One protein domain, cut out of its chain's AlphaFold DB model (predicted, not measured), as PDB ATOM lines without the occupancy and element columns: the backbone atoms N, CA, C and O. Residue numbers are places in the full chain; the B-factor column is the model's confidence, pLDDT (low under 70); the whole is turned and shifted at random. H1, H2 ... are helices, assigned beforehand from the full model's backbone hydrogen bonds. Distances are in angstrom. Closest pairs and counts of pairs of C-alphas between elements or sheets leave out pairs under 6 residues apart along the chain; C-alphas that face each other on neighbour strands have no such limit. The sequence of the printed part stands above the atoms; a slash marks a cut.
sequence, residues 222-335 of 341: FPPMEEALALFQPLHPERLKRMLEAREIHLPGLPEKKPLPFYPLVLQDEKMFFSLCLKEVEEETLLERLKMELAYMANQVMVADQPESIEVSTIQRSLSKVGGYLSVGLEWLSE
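AT A GLANCE: This is residues 222 to 335 of the 341 residues of an uncharacterized protein of Deltaproteobacteria bacterium (UniProt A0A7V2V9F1). What shape? Of six named helices, H5 and H6 cross as a steep X; H1 and H3 pack on H5, H4 on H6. How large? The printed part is compact and all helix: 114 residues, radius of gyration of the C-alphas 14.6 A, spans 41, 32 and 30 A.

IN THESE COORDINATES: Where first? H1, residues 225 to 230, begins at C-alpha (-16.020, 34.808, 59.075). What follows? H2 is residues 237 to 245, H3 263 to 266, H4 273 to 279, H5 284 to 305, 31.3 A long, and H6 312 to 334, 31.9 A, ending at C-alpha (-39.748, 40.845, 39.265).

HOW THE PARTS SIT: What touches? H5 and H6 touch at a steep tilt of 63 degrees, the closest C-alphas, of Ala 298 and Ser 318, 5.1 A apart. Which backbones? Every O i to N i+4 pair is within hydrogen-bond range in H1, H2, H5 and H6, but 2 of 3 in H4.

THE WHOLE: Any cut? The printed part has no cut; the link H2 to H3 is long. Low confidence? pLDDT is under 70 at residues 252, 255 to 259 and 265 to 270.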
ATOM      1  N   PHE A 222     -11.738  38.885  50.779       93.06
ATOM      2  CA  PHE A 222     -12.109  37.737  51.609       93.06
ATOM      3  C   PHE A 222     -12.392  38.238  53.029       93.06
ATOM      4  O   PHE A 222     -11.458  38.410  53.809       93.06
ATOM      5  N   PRO A 223     -13.658  38.504  53.375       94.25
ATOM      6  CA  PRO A 223     -13.963  39.150  54.640       94.25
ATOM      7  C   PRO A 223     -13.844  38.200  55.835       94.25
ATOM      8  O   PRO A 223     -13.813  36.977  55.657       94.25
ATOM      9  N   PRO A 224     -13.871  38.742  57.066       93.75
ATOM     10  CA  PRO A 224     -13.951  37.944  58.280       93.75
ATOM     11  C   PRO A 224     -15.142  36.976  58.274       93.75
ATOM     12  O   PRO A 224     -16.198  37.239  57.691       93.75
ATOM     13  N   MET A 225     -15.004  35.867  59.005       93.00
ATOM     14  CA  MET A 225     -16.020  34.808  59.075       93.00
ATOM     15  C   MET A 225     -17.421  35.323  59.439       93.00
ATOM     16  O   MET A 225     -18.418  34.885  58.867       93.00
ATOM     17  N   GLU A 226     -17.519  36.255  60.387       93.56
ATOM     18  CA  GLU A 226     -18.808  36.800  60.825       93.56
ATOM     19  C   GLU A 226     -19.541  37.535  59.695       93.56
ATOM     20  O   GLU A 226     -20.751  37.365  59.524       93.56
ATOM     21  N   GLU A 227     -18.808  38.302  58.887       93.81
ATOM     22  CA  GLU A 227     -19.352  38.994  57.722       93.81
ATOM     23  C   GLU A 227     -19.702  38.011  56.600       93.81
ATOM     24  O   GLU A 227     -20.781  38.098  56.014       93.81
ATOM     25  N   ALA A 228     -18.846  37.020  56.347       94.81
ATOM     26  CA  ALA A 228     -19.114  35.971  55.369       94.81
ATOM     27  C   ALA A 228     -20.413  35.203  55.682       94.81
ATOM     28  O   ALA A 228     -21.230  34.948  54.796       94.81
ATOM     29  N   LEU A 229     -20.657  34.883  56.957       93.50
ATOM     30  CA  LEU A 229     -21.901  34.249  57.403       93.50
ATOM     31  C   LEU A 229     -23.112  35.185  57.306       93.50
ATOM     32  O   LEU A 229     -24.238  34.710  57.119       93.50
ATOM     33  N   ALA A 230     -22.906  36.502  57.409       92.00
ATOM     34  CA  ALA A 230     -23.974  37.485  57.278       92.00
ATOM     35  C   ALA A 230     -24.619  37.470  55.883       92.00
ATOM     36  O   ALA A 230     -25.810  37.767  55.777       92.00
ATOM     37  N   LEU A 231     -23.894  37.033  54.845       90.62
ATOM     38  CA  LEU A 231     -24.422  36.855  53.485       90.62
ATOM     39  C   LEU A 231     -25.672  35.960  53.446       90.62
ATOM     40  O   LEU A 231     -26.588  36.191  52.660       90.62
ATOM     41  N   PHE A 232     -25.739  34.944  54.310       88.56
ATOM     42  CA  PHE A 232     -26.863  34.005  54.356       88.56
ATOM     43  C   PHE A 232     -28.025  34.480  55.237       88.56
ATOM     44  O   PHE A 232     -29.004  33.747  55.417       88.56
ATOM     45  N   GLN A 233     -27.949  35.686  55.807       90.19
ATOM     46  CA  GLN A 233     -29.044  36.219  56.604       90.19
ATOM     47  C   GLN A 233     -30.259  36.525  55.714       90.19
ATOM     48  O   GLN A 233     -30.143  37.223  54.706       90.19
ATOM     49  N   PRO A 234     -31.461  36.045  56.081       86.19
ATOM     50  CA  PRO A 234     -32.649  36.269  55.276       86.19
ATOM     51  C   PRO A 234     -33.029  37.755  55.266       86.19
ATOM     52  O   PRO A 234     -33.242  38.368  56.316       86.19
ATOM     53  N   LEU A 235     -33.196  38.321  54.071       85.94
ATOM     54  CA  LEU A 235     -33.680  39.686  53.890       85.94
ATOM     55  C   LEU A 235     -35.178  39.688  53.578       85.94
ATOM     56  O   LEU A 235     -35.619  39.175  52.552       85.94
ATOM     57  N   HIS A 236     -35.978  40.295  54.458       88.62
ATOM     58  CA  HIS A 236     -37.416  40.393  54.221       88.62
ATOM     59  C   HIS A 236     -37.706  41.385  53.072       88.62
ATOM     60  O   HIS A 236     -37.195  42.507  53.095       88.62
ATOM     61  N   PRO A 237     -38.589  41.052  52.119       85.44
ATOM     62  CA  PRO A 237     -38.901  41.883  50.950       85.44
ATOM     63  C   PRO A 237     -39.336  43.313  51.274       85.44
ATOM     64  O   PRO A 237     -38.917  44.275  50.638       85.44
ATOM     65  N   GLU A 238     -40.165  43.472  52.307       87.44
ATOM     66  CA  GLU A 238     -40.582  44.795  52.779       87.44
ATOM     67  C   GLU A 238     -39.420  45.622  53.326       87.44
ATOM     68  O   GLU A 238     -39.427  46.844  53.196       87.44
ATOM     69  N   ARG A 239     -38.427  44.974  53.949       88.69
ATOM     70  CA  ARG A 239     -37.227  45.651  54.441       88.69
ATOM     71  C   ARG A 239     -36.386  46.136  53.264       88.69
ATOM     72  O   ARG A 239     -36.001  47.296  53.271       88.69
ATOM     73  N   LEU A 240     -36.189  45.301  52.241       86.69
ATOM     74  CA  LEU A 240     -35.486  45.696  51.016       86.69
ATOM     75  C   LEU A 240     -36.149  46.912  50.346       86.69
ATOM     76  O   LEU A 240     -35.464  47.876  50.018       86.69
ATOM     77  N   LYS A 241     -37.484  46.912  50.212       85.88
ATOM     78  CA  LYS A 241     -38.221  48.065  49.660       85.88
ATOM     79  C   LYS A 241     -37.962  49.348  50.450       85.88
ATOM     80  O   LYS A 241     -37.646  50.370  49.853       85.88
ATOM     81  N   ARG A 242     -38.025  49.285  51.785       89.25
ATOM     82  CA  ARG A 242     -37.733  50.443  52.647       89.25
ATOM     83  C   ARG A 242     -36.294  50.935  52.486       89.25
ATOM     84  O   ARG A 242     -36.092  52.138  52.410       89.25
ATOM     85  N   MET A 243     -35.318  50.027  52.393       88.19
ATOM     86  CA  MET A 243     -33.906  50.384  52.187       88.19
ATOM     87  C   MET A 243     -33.691  51.119  50.856       88.19
ATOM     88  O   MET A 243     -32.973  52.118  50.811       88.19
ATOM     89  N   LEU A 244     -34.348  50.661  49.783       85.56
ATOM     90  CA  LEU A 244     -34.315  51.314  48.470       85.56
ATOM     91  C   LEU A 244     -34.979  52.702  48.505       85.56
ATOM     92  O   LEU A 244     -34.398  53.673  48.024       85.56
ATOM     93  N   GLU A 245     -36.162  52.819  49.119       88.69
ATOM     94  CA  GLU A 245     -36.885  54.093  49.274       88.69
ATOM     95  C   GLU A 245     -36.096  55.115  50.108       88.69
ATOM     96  O   GLU A 245     -36.053  56.300  49.769       88.69
ATOM     97  N   ALA A 246     -35.441  54.653  51.174       88.69
ATOM     98  CA  ALA A 246     -34.625  55.471  52.066       88.69
ATOM     99  C   ALA A 246     -33.215  55.767  51.521       88.69
ATOM    100  O   ALA A 246     -32.497  56.568  52.118       88.69
ATOM    101  N   ARG A 247     -32.825  55.171  50.381       83.12
ATOM    102  CA  ARG A 247     -31.474  55.262  49.792       83.12
ATOM    103  C   ARG A 247     -30.366  54.860  50.771       83.12
ATOM    104  O   ARG A 247     -29.302  55.471  50.799       83.12
ATOM    105  N   GLU A 248     -30.629  53.826  51.561       83.69
ATOM    106  CA  GLU A 248     -29.672  53.263  52.525       83.69
ATOM    107  C   GLU A 248     -28.603  52.388  51.848       83.69
ATOM    108  O   GLU A 248     -27.601  52.041  52.466       83.69
ATOM    109  N   ILE A 249     -28.807  52.020  50.578       77.62
ATOM    110  CA  ILE A 249     -27.872  51.203  49.802       77.62
ATOM    111  C   ILE A 249     -26.885  52.129  49.090       77.62
ATOM    112  O   ILE A 249     -27.245  52.854  48.159       77.62
ATOM    113  N   HIS A 250     -25.633  52.096  49.536       75.00
ATOM    114  CA  HIS A 250     -24.532  52.803  48.897       75.00
ATOM    115  C   HIS A 250     -23.852  51.883  47.885       75.00
ATOM    116  O   HIS A 250     -23.413  50.794  48.237       75.00
ATOM    117  N   LEU A 251     -23.760  52.330  46.632       71.38
ATOM    118  CA  LEU A 251     -22.992  51.623  45.612       71.38
ATOM    119  C   LEU A 251     -21.502  51.900  45.840       71.38
ATOM    120  O   LEU A 251     -21.121  53.078  45.866       71.38
ATOM    121  N   PRO A 252     -20.660  50.869  45.993       69.69
ATOM    122  CA  PRO A 252     -19.230  51.078  46.122       69.69
ATOM    123  C   PRO A 252     -18.651  51.726  44.859       69.69
ATOM    124  O   PRO A 252     -19.134  51.545  43.734       69.69
ATOM    125  N   GLY A 253     -17.623  52.550  45.065       71.38
ATOM    126  CA  GLY A 253     -16.864  53.154  43.976       71.38
ATOM    127  C   GLY A 253     -16.047  52.102  43.231       71.38
ATOM    128  O   GLY A 253     -15.660  51.089  43.807       71.38
ATOM    129  N   LEU A 254     -15.766  52.355  41.954       71.50
ATOM    130  CA  LEU A 254     -14.814  51.537  41.210       71.50
ATOM    131  C   LEU A 254     -13.385  51.957  41.593       71.50
ATOM    132  O   LEU A 254     -13.116  53.161  41.661       71.50
ATOM    133  N   PRO A 255     -12.468  51.013  41.851       67.81
ATOM    134  CA  PRO A 255     -11.071  51.342  42.099       67.81
ATOM    135  C   PRO A 255     -10.437  51.962  40.845       67.81
ATOM    136  O   PRO A 255     -10.441  51.365  39.776       67.81
ATOM    137  N   GLU A 256      -9.838  53.150  40.973       59.38
ATOM    138  CA  GLU A 256      -9.283  53.896  39.826       59.38
ATOM    139  C   GLU A 256      -8.022  53.259  39.203       59.38
ATOM    140  O   GLU A 256      -7.631  53.632  38.099       59.38
ATOM    141  N   LYS A 257      -7.335  52.353  39.916       59.78
ATOM    142  CA  LYS A 257      -5.970  51.907  39.561       59.78
ATOM    143  C   LYS A 257      -5.730  50.398  39.562       59.78
ATOM    144  O   LYS A 257      -4.645  49.985  39.166       59.78
ATOM    145  N   LYS A 258      -6.681  49.581  40.021       62.84
ATOM    146  CA  LYS A 258      -6.512  48.120  40.066       62.84
ATOM    147  C   LYS A 258      -7.371  47.466  38.984       62.84
ATOM    148  O   LYS A 258      -8.550  47.811  38.896       62.84
ATOM    149  N   PRO A 259      -6.816  46.550  38.171       65.94
ATOM    150  CA  PRO A 259      -7.625  45.766  37.251       65.94
ATOM    151  C   PRO A 259      -8.670  44.977  38.045       65.94
ATOM    152  O   PRO A 259      -8.361  44.379  39.073       65.94
ATOM    153  N   LEU A 260      -9.920  45.018  37.591       72.50
ATOM    154  CA  LEU A 260     -11.008  44.287  38.230       72.50
ATOM    155  C   LEU A 260     -10.896  42.788  37.918       72.50
ATOM    156  O   LEU A 260     -10.522  42.431  36.795       72.50
ATOM    157  N   PRO A 261     -11.274  41.906  38.859       71.12
ATOM    158  CA  PRO A 261     -11.333  40.476  38.593       71.12
ATOM    159  C   PRO A 261     -12.346  40.185  37.478       71.12
ATOM    160  O   PRO A 261     -13.491  40.643  37.506       71.12
ATOM    161  N   PHE A 262     -11.928  39.409  36.479       75.12
ATOM    162  CA  PHE A 262     -12.739  39.070  35.307       75.12
ATOM    163  C   PHE A 262     -13.391  37.681  35.432       75.12
ATOM    164  O   PHE A 262     -14.401  37.392  34.783       75.12
ATOM    165  N   TYR A 263     -12.866  36.824  36.312       71.56
ATOM    166  CA  TYR A 263     -13.335  35.462  36.539       71.56
ATOM    167  C   TYR A 263     -14.829  35.304  36.868       71.56
ATOM    168  O   TYR A 263     -15.379  34.284  36.438       71.56
ATOM    169  N   PRO A 264     -15.529  36.245  37.546       70.69
ATOM    170  CA  PRO A 264     -16.936  36.050  37.901       70.69
ATOM    171  C   PRO A 264     -17.874  35.965  36.694       70.69
ATOM    172  O   PRO A 264     -18.888  35.276  36.762       70.69
ATOM    173  N   LEU A 265     -17.549  36.636  35.581       64.31
ATOM    174  CA  LEU A 265     -18.379  36.609  34.368       64.31
ATOM    175  C   LEU A 265     -18.134  35.386  33.495       64.31
ATOM    176  O   LEU A 265     -19.038  34.924  32.809       64.31
ATOM    177  N   VAL A 266     -16.915  34.855  33.515       58.38
ATOM    178  CA  VAL A 266     -16.537  33.718  32.666       58.38
ATOM    179  C   VAL A 266     -17.105  32.400  33.205       58.38
ATOM    180  O   VAL A 266     -17.226  31.426  32.470       58.38
ATOM    181  N   LEU A 267     -17.488  32.364  34.484       58.25
ATOM    182  CA  LEU A 267     -17.959  31.163  35.176       58.25
ATOM    183  C   LEU A 267     -19.487  31.117  35.373       58.25
ATOM    184  O   LEU A 267     -19.967  30.343  36.201       58.25
ATOM    185  N   GLN A 268     -20.260  31.920  34.635       60.25
ATOM    186  CA  GLN A 268     -21.718  31.950  34.779       60.25
ATOM    187  C   GLN A 268     -22.406  30.802  34.032       60.25
ATOM    188  O   GLN A 268     -22.206  30.599  32.836       60.25
ATOM    189  N   ASP A 269     -23.274  30.076  34.738       67.38
ATOM    190  CA  ASP A 269     -24.240  29.178  34.109       67.38
ATOM    191  C   ASP A 269     -25.269  30.028  33.348       67.38
ATOM    192  O   ASP A 269     -26.071  30.759  33.940       67.38
ATOM    193  N   GLU A 270     -25.252  29.943  32.017       66.38
ATOM    194  CA  GLU A 270     -26.143  30.706  31.134       66.38
ATOM    195  C   GLU A 270     -27.636  30.401  31.347       66.38
ATOM    196  O   GLU A 270     -28.488  31.092  30.790       66.38
ATOM    197  N   LYS A 271     -27.972  29.369  32.132       75.31
ATOM    198  CA  LYS A 271     -29.354  28.958  32.410       75.31
ATOM    199  C   LYS A 271     -30.007  29.712  33.568       75.31
ATOM    200  O   LYS A 271     -31.211  29.560  33.765       75.31
ATOM    201  N   MET A 272     -29.246  30.462  34.361       83.38
ATOM    202  CA  MET A 272     -29.770  31.170  35.532       83.38
ATOM    203  C   MET A 272     -30.507  32.459  35.136       83.38
ATOM    204  O   MET A 272     -30.071  33.173  34.236       83.38
ATOM    205  N   PHE A 273     -31.596  32.794  35.843       86.69
ATOM    206  CA  PHE A 273     -32.360  34.032  35.610       86.69
ATOM    207  C   PHE A 273     -31.483  35.279  35.787       86.69
ATOM    208  O   PHE A 273     -31.537  36.200  34.978       86.69
ATOM    209  N   PHE A 274     -30.593  35.269  36.783       87.88
ATOM    210  CA  PHE A 274     -29.615  36.335  36.983       87.88
ATOM    211  C   PHE A 274     -28.694  36.536  35.765       87.88
ATOM    212  O   PHE A 274     -28.438  37.672  35.374       87.88
ATOM    213  N   SER A 275     -28.260  35.452  35.114       84.69
ATOM    214  CA  SER A 275     -27.441  35.518  33.894       84.69
ATOM    215  C   SER A 275     -28.197  36.141  32.714       84.69
ATOM    216  O   SER A 275     -27.571  36.728  31.837       84.69
ATOM    217  N   LEU A 276     -29.531  36.023  32.669       85.25
ATOM    218  CA  LEU A 276     -30.360  36.723  31.681       85.25
ATOM    219  C   LEU A 276     -30.435  38.219  31.991       85.25
ATOM    220  O   LEU A 276     -30.207  39.022  31.095       85.25
ATOM    221  N   CYS A 277     -30.659  38.586  33.256       86.62
ATOM    222  CA  CYS A 277     -30.699  39.988  33.691       86.62
ATOM    223  C   CYS A 277     -29.374  40.703  33.393       86.62
ATOM    224  O   CYS A 277     -29.361  41.811  32.870       86.62
ATOM    225  N   LEU A 278     -28.241  40.038  33.644       84.94
ATOM    226  CA  LEU A 278     -26.917  40.587  33.350       84.94
ATOM    227  C   LEU A 278     -26.683  40.890  31.864       84.94
ATOM    228  O   LEU A 278     -25.891  41.778  31.560       84.94
ATOM    229  N   LYS A 279     -27.342  40.174  30.944       84.44
ATOM    230  CA  LYS A 279     -27.210  40.417  29.496       84.44
ATOM    231  C   LYS A 279     -27.920  41.692  29.042       84.44
ATOM    232  O   LYS A 279     -27.506  42.259  28.037       84.44
ATOM    233  N   GLU A 280     -28.933  42.141  29.779       86.44
ATOM    234  CA  GLU A 280     -29.665  43.384  29.497       86.44
ATOM    235  C   GLU A 280     -28.956  44.629  30.067       86.44
ATOM    236  O   GLU A 280     -29.342  45.762  29.785       86.44
ATOM    237  N   VAL A 281     -27.891  44.452  30.860       85.56
ATOM    238  CA  VAL A 281     -27.110  45.569  31.408       85.56
ATOM    239  C   VAL A 281     -26.197  46.151  30.325       85.56
ATOM    240  O   VAL A 281     -25.102  45.649  30.077       85.56
ATOM    241  N   GLU A 282     -26.632  47.246  29.701       84.94
ATOM    242  CA  GLU A 282     -25.837  47.979  28.700       84.94
ATOM    243  C   GLU A 282     -24.781  48.913  29.324       84.94
ATOM    244  O   GLU A 282     -23.788  49.258  28.682       84.94
ATOM    245  N   GLU A 283     -24.982  49.348  30.574       87.56
ATOM    246  CA  GLU A 283     -24.078  50.279  31.252       87.56
ATOM    247  C   GLU A 283     -22.793  49.569  31.717       87.56
ATOM    248  O   GLU A 283     -22.792  48.810  32.688       87.56
ATOM    249  N   GLU A 284     -21.670  49.866  31.059       82.75
ATOM    250  CA  GLU A 284     -20.363  49.251  31.341       82.75
ATOM    251  C   GLU A 284     -19.908  49.457  32.796       82.75
ATOM    252  O   GLU A 284     -19.471  48.512  33.453       82.75
ATOM    253  N   THR A 285     -20.101  50.659  33.346       84.69
ATOM    254  CA  THR A 285     -19.763  50.983  34.742       84.69
ATOM    255  C   THR A 285     -20.578  50.184  35.751       84.69
ATOM    256  O   THR A 285     -20.076  49.837  36.823       84.69
ATOM    257  N   LEU A 286     -21.833  49.868  35.430       83.94
ATOM    258  CA  LEU A 286     -22.663  49.007  36.266       83.94
ATOM    259  C   LEU A 286     -22.194  47.555  36.175       83.94
ATOM    260  O   LEU A 286     -22.060  46.891  37.202       83.94
ATOM    261  N   LEU A 287     -21.880  47.079  34.969       82.56
ATOM    262  CA  LEU A 287     -21.369  45.729  34.757       82.56
ATOM    263  C   LEU A 287     -20.057  45.494  35.521       82.56
ATOM    264  O   LEU A 287     -19.887  44.454  36.151       82.56
ATOM    265  N   GLU A 288     -19.136  46.457  35.505       83.19
ATOM    266  CA  GLU A 288     -17.890  46.406  36.280       83.19
ATOM    267  C   GLU A 288     -18.126  46.312  37.790       83.19
ATOM    268  O   GLU A 288     -17.494  45.497  38.464       83.19
ATOM    269  N   ARG A 289     -19.083  47.078  38.323       85.88
ATOM    270  CA  ARG A 289     -19.464  46.979  39.740       85.88
ATOM    271  C   ARG A 289     -20.042  45.611  40.070       85.88
ATOM    272  O   ARG A 289     -19.651  45.011  41.063       85.88
ATOM    273  N   LEU A 290     -20.924  45.091  39.218       85.81
ATOM    274  CA  LEU A 290     -21.514  43.769  39.414       85.81
ATOM    275  C   LEU A 290     -20.450  42.666  39.396       85.81
ATOM    276  O   LEU A 290     -20.533  41.748  40.204       85.81
ATOM    277  N   LYS A 291     -19.415  42.764  38.548       83.38
ATOM    278  CA  LYS A 291     -18.268  41.832  38.576       83.38
ATOM    279  C   LYS A 291     -17.585  41.825  39.939       83.38
ATOM    280  O   LYS A 291     -17.353  40.756  40.494       83.38
ATOM    281  N   MET A 292     -17.281  43.011  40.461       85.81
ATOM    282  CA  MET A 292     -16.607  43.179  41.746       85.81
ATOM    283  C   MET A 292     -17.455  42.627  42.903       85.81
ATOM    284  O   MET A 292     -16.960  41.835  43.696       85.81
ATOM    285  N   GLU A 293     -18.745  42.964  42.948       88.50
ATOM    286  CA  GLU A 293     -19.675  42.455  43.965       88.50
ATOM    287  C   GLU A 293     -19.859  40.935  43.879       88.50
ATOM    288  O   GLU A 293     -19.922  40.249  44.897       88.50
ATOM    289  N   LEU A 294     -19.911  40.369  42.669       88.88
ATOM    290  CA  LEU A 294     -19.994  38.919  42.481       88.88
ATOM    291  C   LEU A 294     -18.720  38.206  42.932       88.88
ATOM    292  O   LEU A 294     -18.820  37.138  43.536       88.88
ATOM    293  N   ALA A 295     -17.544  38.781  42.658       88.81
ATOM    294  CA  ALA A 295     -16.280  38.278  43.187       88.81
ATOM    295  C   ALA A 295     -16.305  38.275  44.722       88.81
ATOM    296  O   ALA A 295     -16.056  37.238  45.336       88.81
ATOM    297  N   TYR A 296     -16.708  39.397  45.325       90.88
ATOM    298  CA  TYR A 296     -16.795  39.547  46.774       90.88
ATOM    299  C   TYR A 296     -17.766  38.548  47.415       90.88
ATOM    300  O   TYR A 296     -17.401  37.825  48.340       90.88
ATOM    301  N   MET A 297     -18.978  38.411  46.871       92.12
ATOM    302  CA  MET A 297     -19.953  37.429  47.356       92.12
ATOM    303  C   MET A 297     -19.463  35.987  47.178       92.12
ATOM    304  O   MET A 297     -19.717  35.134  48.029       92.12
ATOM    305  N   ALA A 298     -18.750  35.676  46.092       91.88
ATOM    306  CA  ALA A 298     -18.157  34.352  45.917       91.88
ATOM    307  C   ALA A 298     -17.073  34.078  46.969       91.88
ATOM    308  O   ALA A 298     -17.027  32.973  47.516       91.88
ATOM    309  N   ASN A 299     -16.253  35.079  47.292       93.31
ATOM    310  CA  ASN A 299     -15.255  34.998  48.353       93.31
ATOM    311  C   ASN A 299     -15.915  34.826  49.727       93.31
ATOM    312  O   ASN A 299     -15.516  33.934  50.469       93.31
ATOM    313  N   GLN A 300     -16.988  35.566  50.028       94.88
ATOM    314  CA  GLN A 300     -17.809  35.361  51.230       94.88
ATOM    315  C   GLN A 300     -18.311  33.918  51.339       94.88
ATOM    316  O   GLN A 300     -18.181  33.291  52.388       94.88
ATOM    317  N   VAL A 301     -18.837  33.350  50.249       94.88
ATOM    318  CA  VAL A 301     -19.254  31.941  50.238       94.88
ATOM    319  C   VAL A 301     -18.074  31.007  50.510       94.88
ATOM    320  O   VAL A 301     -18.236  30.064  51.278       94.88
ATOM    321  N   MET A 302     -16.897  31.248  49.925       92.94
ATOM    322  CA  MET A 302     -15.710  30.419  50.176       92.94
ATOM    323  C   MET A 302     -15.237  30.501  51.630       92.94
ATOM    324  O   MET A 302     -14.925  29.465  52.215       92.94
ATOM    325  N   VAL A 303     -15.223  31.699  52.220       94.00
ATOM    326  CA  VAL A 303     -14.887  31.891  53.637       94.00
ATOM    327  C   VAL A 303     -15.882  31.137  54.518       94.00
ATOM    328  O   VAL A 303     -15.465  30.387  55.396       94.00
ATOM    329  N   ALA A 304     -17.183  31.276  54.256       94.06
ATOM    330  CA  ALA A 304     -18.232  30.633  55.042       94.06
ATOM    331  C   ALA A 304     -18.257  29.100  54.894       94.06
ATOM    332  O   ALA A 304     -18.473  28.394  55.878       94.06
ATOM    333  N   ASP A 305     -18.044  28.576  53.683       92.12
ATOM    334  CA  ASP A 305     -18.095  27.135  53.407       92.12
ATOM    335  C   ASP A 305     -16.799  26.401  53.825       92.12
ATOM    336  O   ASP A 305     -16.817  25.173  53.904       92.12
ATOM    337  N   GLN A 306     -15.699  27.123  54.094       89.88
ATOM    338  CA  GLN A 306     -14.383  26.595  54.507       89.88
ATOM    339  C   GLN A 306     -13.947  25.322  53.749       89.88
ATOM    340  O   GLN A 306     -13.772  24.256  54.352       89.88
ATOM    341  N   PRO A 307     -13.773  25.389  52.416       89.75
ATOM    342  CA  PRO A 307     -13.383  24.226  51.631       89.75
ATOM    343  C   PRO A 307     -11.991  23.714  52.035       89.75
ATOM    344  O   PRO A 307     -11.104  24.490  52.389       89.75
ATOM    345  N   GLU A 308     -11.768  22.399  51.934       85.94
ATOM    346  CA  GLU A 308     -10.455  21.805  52.236       85.94
ATOM    347  C   GLU A 308      -9.349  22.330  51.302       85.94
ATOM    348  O   GLU A 308      -8.230  22.597  51.758       85.94
ATOM    349  N   SER A 309      -9.676  22.509  50.016       84.69
ATOM    350  CA  SER A 309      -8.838  23.153  49.001       84.69
ATOM    351  C   SER A 309      -9.668  24.034  48.060       84.69
ATOM    352  O   SER A 309     -10.859  23.791  47.807       84.69
ATOM    353  N   ILE A 310      -9.043  25.089  47.537       88.00
ATOM    354  CA  ILE A 310      -9.688  26.055  46.644       88.00
ATOM    355  C   ILE A 310      -9.371  25.670  45.201       88.00
ATOM    356  O   ILE A 310      -8.481  26.218  44.563       88.00
ATOM    357  N   GLU A 311     -10.126  24.713  44.670       88.19
ATOM    358  CA  GLU A 311     -10.045  24.333  43.261       88.19
ATOM    359  C   GLU A 311     -10.914  25.232  42.377       88.19
ATOM    360  O   GLU A 311     -11.854  25.881  42.841       88.19
ATOM    361  N   VAL A 312     -10.690  25.182  41.061       88.12
ATOM    362  CA  VAL A 312     -11.556  25.861  40.077       88.12
ATOM    363  C   VAL A 312     -13.030  25.489  40.291       88.12
ATOM    364  O   VAL A 312     -13.915  26.342  40.241       88.12
ATOM    365  N   SER A 313     -13.300  24.218  40.612       88.56
ATOM    366  CA  SER A 313     -14.654  23.734  40.907       88.56
ATOM    367  C   SER A 313     -15.251  24.314  42.199       88.56
ATOM    368  O   SER A 313     -16.469  24.474  42.291       88.56
ATOM    369  N   THR A 314     -14.414  24.657  43.184       90.50
ATOM    370  CA  THR A 314     -14.825  25.325  44.426       90.50
ATOM    371  C   THR A 314     -15.307  26.736  44.112       90.50
ATOM    372  O   THR A 314     -16.423  27.094  44.483       90.50
ATOM    373  N   ILE A 315     -14.532  27.493  43.331       87.62
ATOM    374  CA  ILE A 315     -14.891  28.853  42.899       87.62
ATOM    375  C   ILE A 315     -16.176  28.828  42.055       87.62
ATOM    376  O   ILE A 315     -17.098  29.607  42.297       87.62
ATOM    377  N   GLN A 316     -16.284  27.882  41.114       86.75
ATOM    378  CA  GLN A 316     -17.494  27.677  40.309       86.75
ATOM    379  C   GLN A 316     -18.725  27.394  41.168       86.75
ATOM    380  O   GLN A 316     -19.797  27.948  40.922       86.75
ATOM    381  N   ARG A 317     -18.591  26.538  42.186       89.81
ATOM    382  CA  ARG A 317     -19.681  26.233  43.116       89.81
ATOM    383  C   ARG A 317     -20.095  27.465  43.913       89.81
ATOM    384  O   ARG A 317     -21.295  27.698  44.041       89.81
ATOM    385  N   SER A 318     -19.141  28.258  44.398       91.50
ATOM    386  CA  SER A 318     -19.421  29.494  45.131       91.50
ATOM    387  C   SER A 318     -20.172  30.504  44.268       91.50
ATOM    388  O   SER A 318     -21.239  30.969  44.663       91.50
ATOM    389  N   LEU A 319     -19.698  30.755  43.044       88.88
ATOM    390  CA  LEU A 319     -20.382  31.624  42.080       88.88
ATOM    391  C   LEU A 319     -21.773  31.099  41.712       88.88
ATOM    392  O   LEU A 319     -22.724  31.872  41.646       88.88
ATOM    393  N   SER A 320     -21.918  29.784  41.533       89.00
ATOM    394  CA  SER A 320     -23.211  29.161  41.223       89.00
ATOM    395  C   SER A 320     -24.200  29.293  42.384       89.00
ATOM    396  O   SER A 320     -25.392  29.495  42.162       89.00
ATOM    397  N   LYS A 321     -23.719  29.199  43.630       91.25
ATOM    398  CA  LYS A 321     -24.525  29.408  44.839       91.25
ATOM    399  C   LYS A 321     -25.005  30.858  44.910       91.25
ATOM    400  O   LYS A 321     -26.206  31.075  45.044       91.25
ATOM    401  N   VAL A 322     -24.102  31.828  44.738       91.56
ATOM    402  CA  VAL A 322     -24.436  33.264  44.693       91.56
ATOM    403  C   VAL A 322     -25.446  33.552  43.579       91.56
ATOM    404  O   VAL A 322     -26.537  34.052  43.852       91.56
ATOM    405  N   GLY A 323     -25.137  33.165  42.339       89.31
ATOM    406  CA  GLY A 323     -26.007  33.372  41.179       89.31
ATOM    407  C   GLY A 323     -27.372  32.692  41.322       89.31
ATOM    408  O   GLY A 323     -28.387  33.261  40.920       89.31
ATOM    409  N   GLY A 324     -27.427  31.516  41.953       89.69
ATOM    410  CA  GLY A 324     -28.670  30.812  42.262       89.69
ATOM    411  C   GLY A 324     -29.553  31.573  43.255       89.69
ATOM    412  O   GLY A 324     -30.739  31.764  42.988       89.69
ATOM    413  N   TYR A 325     -28.987  32.059  44.366       90.19
ATOM    414  CA  TYR A 325     -29.734  32.872  45.336       90.19
ATOM    415  C   TYR A 325     -30.220  34.193  44.730       90.19
ATOM    416  O   TYR A 325     -31.385  34.552  44.914       90.19
ATOM    417  N   LEU A 326     -29.363  34.880  43.967       90.56
ATOM    418  CA  LEU A 326     -29.736  36.106  43.256       90.56
ATOM    419  C   LEU A 326     -30.853  35.847  42.243       90.56
ATOM    420  O   LEU A 326     -31.813  36.608  42.197       90.56
ATOM    421  N   SER A 327     -30.777  34.745  41.493       91.12
ATOM    422  CA  SER A 327     -31.818  34.358  40.532       91.12
ATOM    423  C   SER A 327     -33.169  34.175  41.210       91.12
ATOM    424  O   SER A 327     -34.146  34.770  40.771       91.12
ATOM    425  N   VAL A 328     -33.223  33.413  42.309       90.00
ATOM    426  CA  VAL A 328     -34.470  33.186  43.058       90.00
ATOM    427  C   VAL A 328     -35.032  34.501  43.604       90.00
ATOM    428  O   VAL A 328     -36.237  34.736  43.525       90.00
ATOM    429  N   GLY A 329     -34.173  35.367  44.153       89.75
ATOM    430  CA  GLY A 329     -34.584  36.664  44.688       89.75
ATOM    431  C   GLY A 329     -35.134  37.603  43.614       89.75
ATOM    432  O   GLY A 329     -36.219  38.160  43.784       89.75
ATOM    433  N   LEU A 330     -34.413  37.750  42.500       90.19
ATOM    434  CA  LEU A 330     -34.799  38.615  41.385       90.19
ATOM    435  C   LEU A 330     -36.045  38.103  40.673       90.19
ATOM    436  O   LEU A 330     -36.949  38.891  40.420       90.19
ATOM    437  N   GLU A 331     -36.149  36.800  40.408       91.69
ATOM    438  CA  GLU A 331     -37.337  36.200  39.788       91.69
ATOM    439  C   GLU A 331     -38.579  36.425  40.662       91.69
ATOM    440  O   GLU A 331     -39.637  36.821  40.173       91.69
ATOM    441  N   TRP A 332     -38.442  36.262  41.981       90.12
ATOM    442  CA  TRP A 332     -39.540  36.473  42.920       90.12
ATOM    443  C   TRP A 332     -39.956  37.952  43.045       90.12
ATOM    444  O   TRP A 332     -41.145  38.243  43.173       90.12
ATOM    445  N   LEU A 333     -39.007  38.897  42.983       89.12
ATOM    446  CA  LEU A 333     -39.283  40.342  43.048       89.12
ATOM    447  C   LEU A 333     -39.834  40.912  41.732       89.12
ATOM    448  O   LEU A 333     -40.680  41.813  41.751       89.12
ATOM    449  N   SER A 334     -39.352  40.403  40.603       90.50
ATOM    450  CA  SER A 334     -39.748  40.845  39.265       90.50
ATOM    451  C   SER A 334     -41.006  40.148  38.750       90.50
ATOM    452  O   SER A 334     -41.668  40.700  37.879       90.50
ATOM    453  N   GLU A 335     -41.398  39.011  39.338       90.12
ATOM    454  CA  GLU A 335     -42.410  38.084  38.797       90.12
ATOM    455  C   GLU A 335     -41.948  37.400  37.493       90.12
ATOM    456  O   GLU A 335     -42.764  37.029  36.651       90.12
TER     457      GLU A 335